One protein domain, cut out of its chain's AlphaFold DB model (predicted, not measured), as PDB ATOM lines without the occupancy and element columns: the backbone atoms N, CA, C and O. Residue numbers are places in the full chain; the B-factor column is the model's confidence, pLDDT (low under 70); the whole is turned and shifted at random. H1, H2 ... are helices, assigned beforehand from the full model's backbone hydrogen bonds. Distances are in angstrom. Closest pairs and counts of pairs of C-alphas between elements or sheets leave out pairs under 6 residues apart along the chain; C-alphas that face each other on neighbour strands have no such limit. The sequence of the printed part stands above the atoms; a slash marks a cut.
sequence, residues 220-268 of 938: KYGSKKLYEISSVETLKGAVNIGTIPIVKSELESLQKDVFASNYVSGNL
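What this domain is: This is residues 220 to 268 of the 938 residues of an uncharacterized protein of Acetivibrio saccincola (UniProt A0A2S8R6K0). A loose loop of chain with two helices that stay apart: after the short helix H1 a drawn-out link runs to a far turn, and the longer helix H2 folds back from it. Residues 246 to 253, at that turn, stick out. The printed part has 49 residues, with H1 then H2 and no named strand; it is all helix by class, though under half of the residues, 21, are in named elements. It is only just loose, close to compact, with a radius of gyration of the C-alphas of 11.8 A, and spans 34 by 24 by 14 A.

How they stand to each other: H1, residues 232 to 237, and H2, residues 248 to 262, are apart, with no C-alpha of the one within 8 A of the other. In both, every O i to N i+4 pair is within hydrogen-bond range.

Where its parts are: Residues 220 to 231 have no named element. H1 begins at C-alpha 232 (42.314, -6.509, -4.765). H2, 21.1 A long, ends at C-alpha 262 (40.854, -8.621, 10.249).

The domain as a whole: The C-alphas farthest apart, of Ile 246 and Leu 268, are 37.3 A apart. The link from H1 to H2 is short, with 10 residues. The printed part has no cut. Confidence is low, with pLDDT under 70, in residues 241 to 251 and 266 to 268.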
ATOM      1  N   LYS A 220      40.480 -16.855   7.661       89.81
ATOM      2  CA  LYS A 220      39.664 -15.774   7.105       89.81
ATOM      3  C   LYS A 220      40.408 -14.451   7.129       89.81
ATOM      4  O   LYS A 220      41.239 -14.184   7.993       89.81
ATOM      5  N   TYR A 221      40.051 -13.594   6.189       89.00
ATOM      6  CA  TYR A 221      40.372 -12.179   6.236       89.00
ATOM      7  C   TYR A 221      39.061 -11.408   6.128       89.00
ATOM      8  O   TYR A 221      38.347 -11.515   5.131       89.00
ATOM      9  N   GLY A 222      38.709 -10.684   7.190       88.00
ATOM     10  CA  GLY A 222      37.418 -10.020   7.318       88.00
ATOM     11  C   GLY A 222      36.258 -11.010   7.189       88.00
ATOM     12  O   GLY A 222      36.193 -12.007   7.906       88.00
ATOM     13  N   SER A 223      35.334 -10.750   6.265       87.88
ATOM     14  CA  SER A 223      34.169 -11.614   6.033       87.88
ATOM     15  C   SER A 223      34.408 -12.775   5.058       87.88
ATOM     16  O   SER A 223      33.445 -13.450   4.695       87.88
ATOM     17  N   LYS A 224      35.632 -12.964   4.553       90.19
ATOM     18  CA  LYS A 224      35.940 -13.906   3.465       90.19
ATOM     19  C   LYS A 224      36.939 -14.966   3.907       90.19
ATOM     20  O   LYS A 224      37.882 -14.659   4.636       90.19
ATOM     21  N   LYS A 225      36.751 -16.205   3.447       92.56
ATOM     22  CA  LYS A 225      37.773 -17.256   3.583       92.56
ATOM     23  C   LYS A 225      38.940 -16.945   2.647       92.56
ATOM     24  O   LYS A 225      38.734 -16.325   1.605       92.56
ATOM     25  N   LEU A 226      40.161 -17.355   2.995       88.50
ATOM     26  CA  LEU A 226      41.349 -16.961   2.217       88.50
ATOM     27  C   LEU A 226      41.277 -17.382   0.741       88.50
ATOM     28  O   LEU A 226      41.646 -16.603  -0.133       88.50
ATOM     29  N   TYR A 227      40.724 -18.560   0.455       87.56
ATOM     30  CA  TYR A 227      40.568 -19.062  -0.913       87.56
ATOM     31  C   TYR A 227      39.485 -18.340  -1.739       87.56
ATOM     32  O   TYR A 227      39.357 -18.570  -2.940       87.56
ATOM     33  N   GLU A 228      38.703 -17.447  -1.128       91.25
ATOM     34  CA  GLU A 228      37.734 -16.589  -1.825       91.25
ATOM     35  C   GLU A 228      38.345 -15.238  -2.244       91.25
ATOM     36  O   GLU A 228      37.678 -14.422  -2.887       91.25
ATOM     37  N   ILE A 229      39.601 -14.969  -1.865       91.38
ATOM     38  CA  ILE A 229      40.281 -13.685  -2.066       91.38
ATOM     39  C   ILE A 229      41.231 -13.790  -3.256       91.38
ATOM     40  O   ILE A 229      42.441 -13.929  -3.110       91.38
ATOM     41  N   SER A 230      40.679 -13.699  -4.462       89.25
ATOM     42  CA  SER A 230      41.444 -13.806  -5.712       89.25
ATOM     43  C   SER A 230      41.879 -12.455  -6.293       89.25
ATOM     44  O   SER A 230      42.567 -12.403  -7.312       89.25
ATOM     45  N   SER A 231      41.482 -11.333  -5.685       87.94
ATOM     46  CA  SER A 231      41.717  -9.999  -6.245       87.94
ATOM     47  C   SER A 231      41.759  -8.888  -5.195       87.94
ATOM     48  O   SER A 231      41.229  -8.998  -4.095       87.94
ATOM     49  N   VAL A 232      42.326  -7.741  -5.566       82.06
ATOM     50  CA  VAL A 232      42.314  -6.509  -4.765       82.06
ATOM     51  C   VAL A 232      40.882  -6.057  -4.455       82.06
ATOM     52  O   VAL A 232      40.644  -5.457  -3.412       82.06
ATOM     53  N   GLU A 233      39.916  -6.330  -5.334       85.94
ATOM     54  CA  GLU A 233      38.500  -6.014  -5.097       85.94
ATOM     55  C   GLU A 233      37.863  -6.932  -4.057       85.94
ATOM     56  O   GLU A 233      37.180  -6.435  -3.166       85.94
ATOM     57  N   THR A 234      38.130  -8.238  -4.110       89.00
ATOM     58  CA  THR A 234      37.639  -9.187  -3.095       89.00
ATOM     59  C   THR A 234      38.309  -8.953  -1.740       89.00
ATOM     60  O   THR A 234      37.624  -8.960  -0.720       89.00
ATOM     61  N   LEU A 235      39.603  -8.613  -1.729       86.25
ATOM     62  CA  LEU A 235      40.347  -8.222  -0.526       86.25
ATOM     63  C   LEU A 235      39.775  -6.948   0.112       86.25
ATOM     64  O   LEU A 235      39.574  -6.893   1.323       86.25
ATOM     65  N   LYS A 236      39.488  -5.921  -0.698       83.31
ATOM     66  CA  LYS A 236      38.839  -4.688  -0.225       83.31
ATOM     67  C   LYS A 236      37.417  -4.951   0.253       83.31
ATOM     68  O   LYS A 236      37.025  -4.416   1.275       83.31
ATOM     69  N   GLY A 237      36.658  -5.769  -0.471       84.69
ATOM     70  CA  GLY A 237      35.284  -6.119  -0.115       84.69
ATOM     71  C   GLY A 237      35.171  -6.937   1.172       84.69
ATOM     72  O   GLY A 237      34.094  -6.987   1.758       84.69
ATOM     73  N   ALA A 238      36.265  -7.549   1.627       87.94
ATOM     74  CA  ALA A 238      36.290  -8.334   2.851       87.94
ATOM     75  C   ALA A 238      36.306  -7.481   4.132       87.94
ATOM     76  O   ALA A 238      35.922  -7.980   5.190       87.94
ATOM     77  N   VAL A 239      36.741  -6.214   4.056       85.19
ATOM     78  CA  VAL A 239      36.947  -5.338   5.221       85.19
ATOM     79  C   VAL A 239      36.432  -3.922   4.970       85.19
ATOM     80  O   VAL A 239      36.570  -3.370   3.884       85.19
ATOM     81  N   ASN A 240      35.870  -3.282   5.994       78.06
ATOM     82  CA  ASN A 240      35.446  -1.888   5.889       78.06
ATOM     83  C   ASN A 240      36.559  -0.961   6.395       78.06
ATOM     84  O   ASN A 240      36.785  -0.857   7.600       78.06
ATOM     85  N   ILE A 241      37.271  -0.304   5.478       67.00
ATOM     86  CA  ILE A 241      38.366   0.612   5.817       67.00
ATOM     87  C   ILE A 241      37.795   2.033   5.866       67.00
ATOM     88  O   ILE A 241      37.275   2.530   4.869       67.00
ATOM     89  N   GLY A 242      37.864   2.665   7.040       65.50
ATOM     90  CA  GLY A 242      37.420   4.044   7.262       65.50
ATOM     91  C   GLY A 242      38.321   5.091   6.588       65.50
ATOM     92  O   GLY A 242      38.913   4.863   5.536       65.50
ATOM     93  N   THR A 243      38.430   6.278   7.186       62.28
ATOM     94  CA  THR A 243      39.213   7.391   6.624       62.28
ATOM     95  C   THR A 243      40.697   7.031   6.473       62.28
ATOM     96  O   THR A 243      41.334   6.599   7.430       62.28
ATOM     97  N   ILE A 244      41.252   7.237   5.275       63.72
ATOM     98  CA  ILE A 244      42.638   6.884   4.939       63.72
ATOM     99  C   ILE A 244      43.571   8.081   5.235       63.72
ATOM    100  O   ILE A 244      43.338   9.167   4.696       63.72
ATOM    101  N   PRO A 245      44.623   7.918   6.062       60.00
ATOM    102  CA  PRO A 245      45.605   8.957   6.361       60.00
ATOM    103  C   PRO A 245      46.550   9.215   5.176       60.00
ATOM    104  O   PRO A 245      46.821   8.332   4.366       60.00
ATOM    105  N   ILE A 246      47.073  10.442   5.082       52.22
ATOM    106  CA  ILE A 246      47.917  10.905   3.957       52.22
ATOM    107  C   ILE A 246      49.422  10.767   4.289       52.22
ATOM    108  O   ILE A 246      50.287  10.887   3.420       52.22
ATOM    109  N   VAL A 247      49.766  10.494   5.552       62.19
ATOM    110  CA  VAL A 247      51.154  10.401   6.026       62.19
ATOM    111  C   VAL A 247      51.673   8.969   5.901       62.19
ATOM    112  O   VAL A 247      51.067   8.031   6.408       62.19
ATOM    113  N   LYS A 248      52.842   8.785   5.272       56.16
ATOM    114  CA  LYS A 248      53.418   7.459   4.976       56.16
ATOM    115  C   LYS A 248      53.589   6.555   6.208       56.16
ATOM    116  O   LYS A 248      53.241   5.383   6.148       56.16
ATOM    117  N   SER A 249      54.106   7.081   7.317       55.69
ATOM    118  CA  SER A 249      54.285   6.303   8.554       55.69
ATOM    119  C   SER A 249      52.952   5.872   9.174       55.69
ATOM    120  O   SER A 249      52.855   4.793   9.757       55.69
ATOM    121  N   GLU A 250      51.914   6.699   9.030       62.41
ATOM    122  CA  GLU A 250      50.552   6.382   9.469       62.41
ATOM    123  C   GLU A 250      49.892   5.366   8.529       62.41
ATOM    124  O   GLU A 250      49.190   4.486   9.005       62.41
ATOM    125  N   LEU A 251      50.173   5.419   7.221       67.12
ATOM    126  CA  LEU A 251      49.755   4.419   6.226       67.12
ATOM    127  C   LEU A 251      50.367   3.039   6.493       67.12
ATOM    128  O   LEU A 251      49.653   2.041   6.455       67.12
ATOM    129  N   GLU A 252      51.666   2.972   6.788       70.38
ATOM    130  CA  GLU A 252      52.347   1.715   7.137       70.38
ATOM    131  C   GLU A 252      51.811   1.122   8.449       70.38
ATOM    132  O   GLU A 252      51.671  -0.095   8.572       70.38
ATOM    133  N   SER A 253      51.482   1.980   9.421       73.50
ATOM    134  CA  SER A 253      50.868   1.558  10.686       73.50
ATOM    135  C   SER A 253      49.430   1.085  10.466       73.50
ATOM    136  O   SER A 253      49.092  -0.026  10.857       73.50
ATOM    137  N   LEU A 254      48.623   1.855   9.726       74.81
ATOM    138  CA  LEU A 254      47.253   1.490   9.368       74.81
ATOM    139  C   LEU A 254      47.205   0.167   8.600       74.81
ATOM    140  O   LEU A 254      46.340  -0.655   8.875       74.81
ATOM    141  N   GLN A 255      48.122  -0.065   7.658       75.75
ATOM    142  CA  GLN A 255      48.203  -1.332   6.929       75.75
ATOM    143  C   GLN A 255      48.382  -2.514   7.890       75.75
ATOM    144  O   GLN A 255      47.679  -3.517   7.762       75.75
ATOM    145  N   LYS A 256      49.313  -2.402   8.845       77.94
ATOM    146  CA  LYS A 256      49.560  -3.449   9.844       77.94
ATOM    147  C   LYS A 256      48.356  -3.648  10.757       77.94
ATOM    148  O   LYS A 256      47.969  -4.791  10.978       77.94
ATOM    149  N   ASP A 257      47.747  -2.563  11.224       79.00
ATOM    150  CA  ASP A 257      46.606  -2.608  12.138       79.00
ATOM    151  C   ASP A 257      45.364  -3.200  11.463       79.00
ATOM    152  O   ASP A 257      44.703  -4.071  12.031       79.00
ATOM    153  N   VAL A 258      45.067  -2.784  10.226       80.56
ATOM    154  CA  VAL A 258      43.964  -3.333   9.421       80.56
ATOM    155  C   VAL A 258      44.194  -4.812   9.154       80.56
ATOM    156  O   VAL A 258      43.263  -5.598   9.314       80.56
ATOM    157  N   PHE A 259      45.415  -5.212   8.794       81.12
ATOM    158  CA  PHE A 259      45.712  -6.621   8.566       81.12
ATOM    159  C   PHE A 259      45.547  -7.446   9.848       81.12
ATOM    160  O   PHE A 259      44.789  -8.411   9.861       81.12
ATOM    161  N   ALA A 260      46.183  -7.026  10.944       80.88
ATOM    162  CA  ALA A 260      46.149  -7.737  12.219       80.88
ATOM    163  C   ALA A 260      44.738  -7.832  12.827       80.88
ATOM    164  O   ALA A 260      44.419  -8.826  13.466       80.88
ATOM    165  N   SER A 261      43.888  -6.821  12.617       82.56
ATOM    166  CA  SER A 261      42.531  -6.789  13.183       82.56
ATOM    167  C   SER A 261      41.514  -7.621  12.401       82.56
ATOM    168  O   SER A 261      40.452  -7.934  12.932       82.56
ATOM    169  N   ASN A 262      41.797  -7.929  11.132       84.69
ATOM    170  CA  ASN A 262      40.854  -8.621  10.249       84.69
ATOM    171  C   ASN A 262      41.321 -10.019   9.847       84.69
ATOM    172  O   ASN A 262      40.511 -10.807   9.366       84.69
ATOM    173  N   TYR A 263      42.603 -10.336  10.017       86.94
ATOM    174  CA  TYR A 263      43.111 -11.677   9.791       86.94
ATOM    175  C   TYR A 263      42.760 -12.588  10.969       86.94
ATOM    176  O   TYR A 263      43.143 -12.331  12.110       86.94
ATOM    177  N   VAL A 264      42.054 -13.674  10.673       84.75
ATOM    178  CA  VAL A 264      41.765 -14.761  11.606       84.75
ATOM    179  C   VAL A 264      42.591 -15.960  11.159       84.75
ATOM    180  O   VAL A 264      42.385 -16.500  10.071       84.75
ATOM    181  N   SER A 265      43.542 -16.365  12.000       75.88
ATOM    182  CA  SER A 265      44.282 -17.612  11.809       75.88
ATOM    183  C   SER A 265      43.418 -18.780  12.278       75.88
ATOM    184  O   SER A 265      42.883 -18.718  13.384       75.88
ATOM    185  N   GLY A 266      43.316 -19.843  11.478       65.38
ATOM    186  CA  GLY A 266      42.621 -21.079  11.868       65.38
ATOM    187  C   GLY A 266      43.367 -21.918  12.915       65.38
ATOM    188  O   GLY A 266      42.839 -22.908  13.398       65.38
ATOM    189  N   ASN A 267      44.592 -21.520  13.283       67.25
ATOM    190  CA  ASN A 267      45.488 -22.239  14.190       67.25
ATOM    191  C   ASN A 267      45.635 -23.737  13.854       67.25
ATOM    192  O   ASN A 267      45.118 -24.602  14.556       67.25
ATOM    193  N   LEU A 268      46.402 -24.035  12.800       61.53
ATOM    194  CA  LEU A 268      46.973 -25.362  12.529       61.53
ATOM    195  C   LEU A 268      48.084 -25.699  13.543       61.53
ATOM    196  O   LEU A 268      49.223 -25.989  13.170       61.53
TER     197      LEU A 268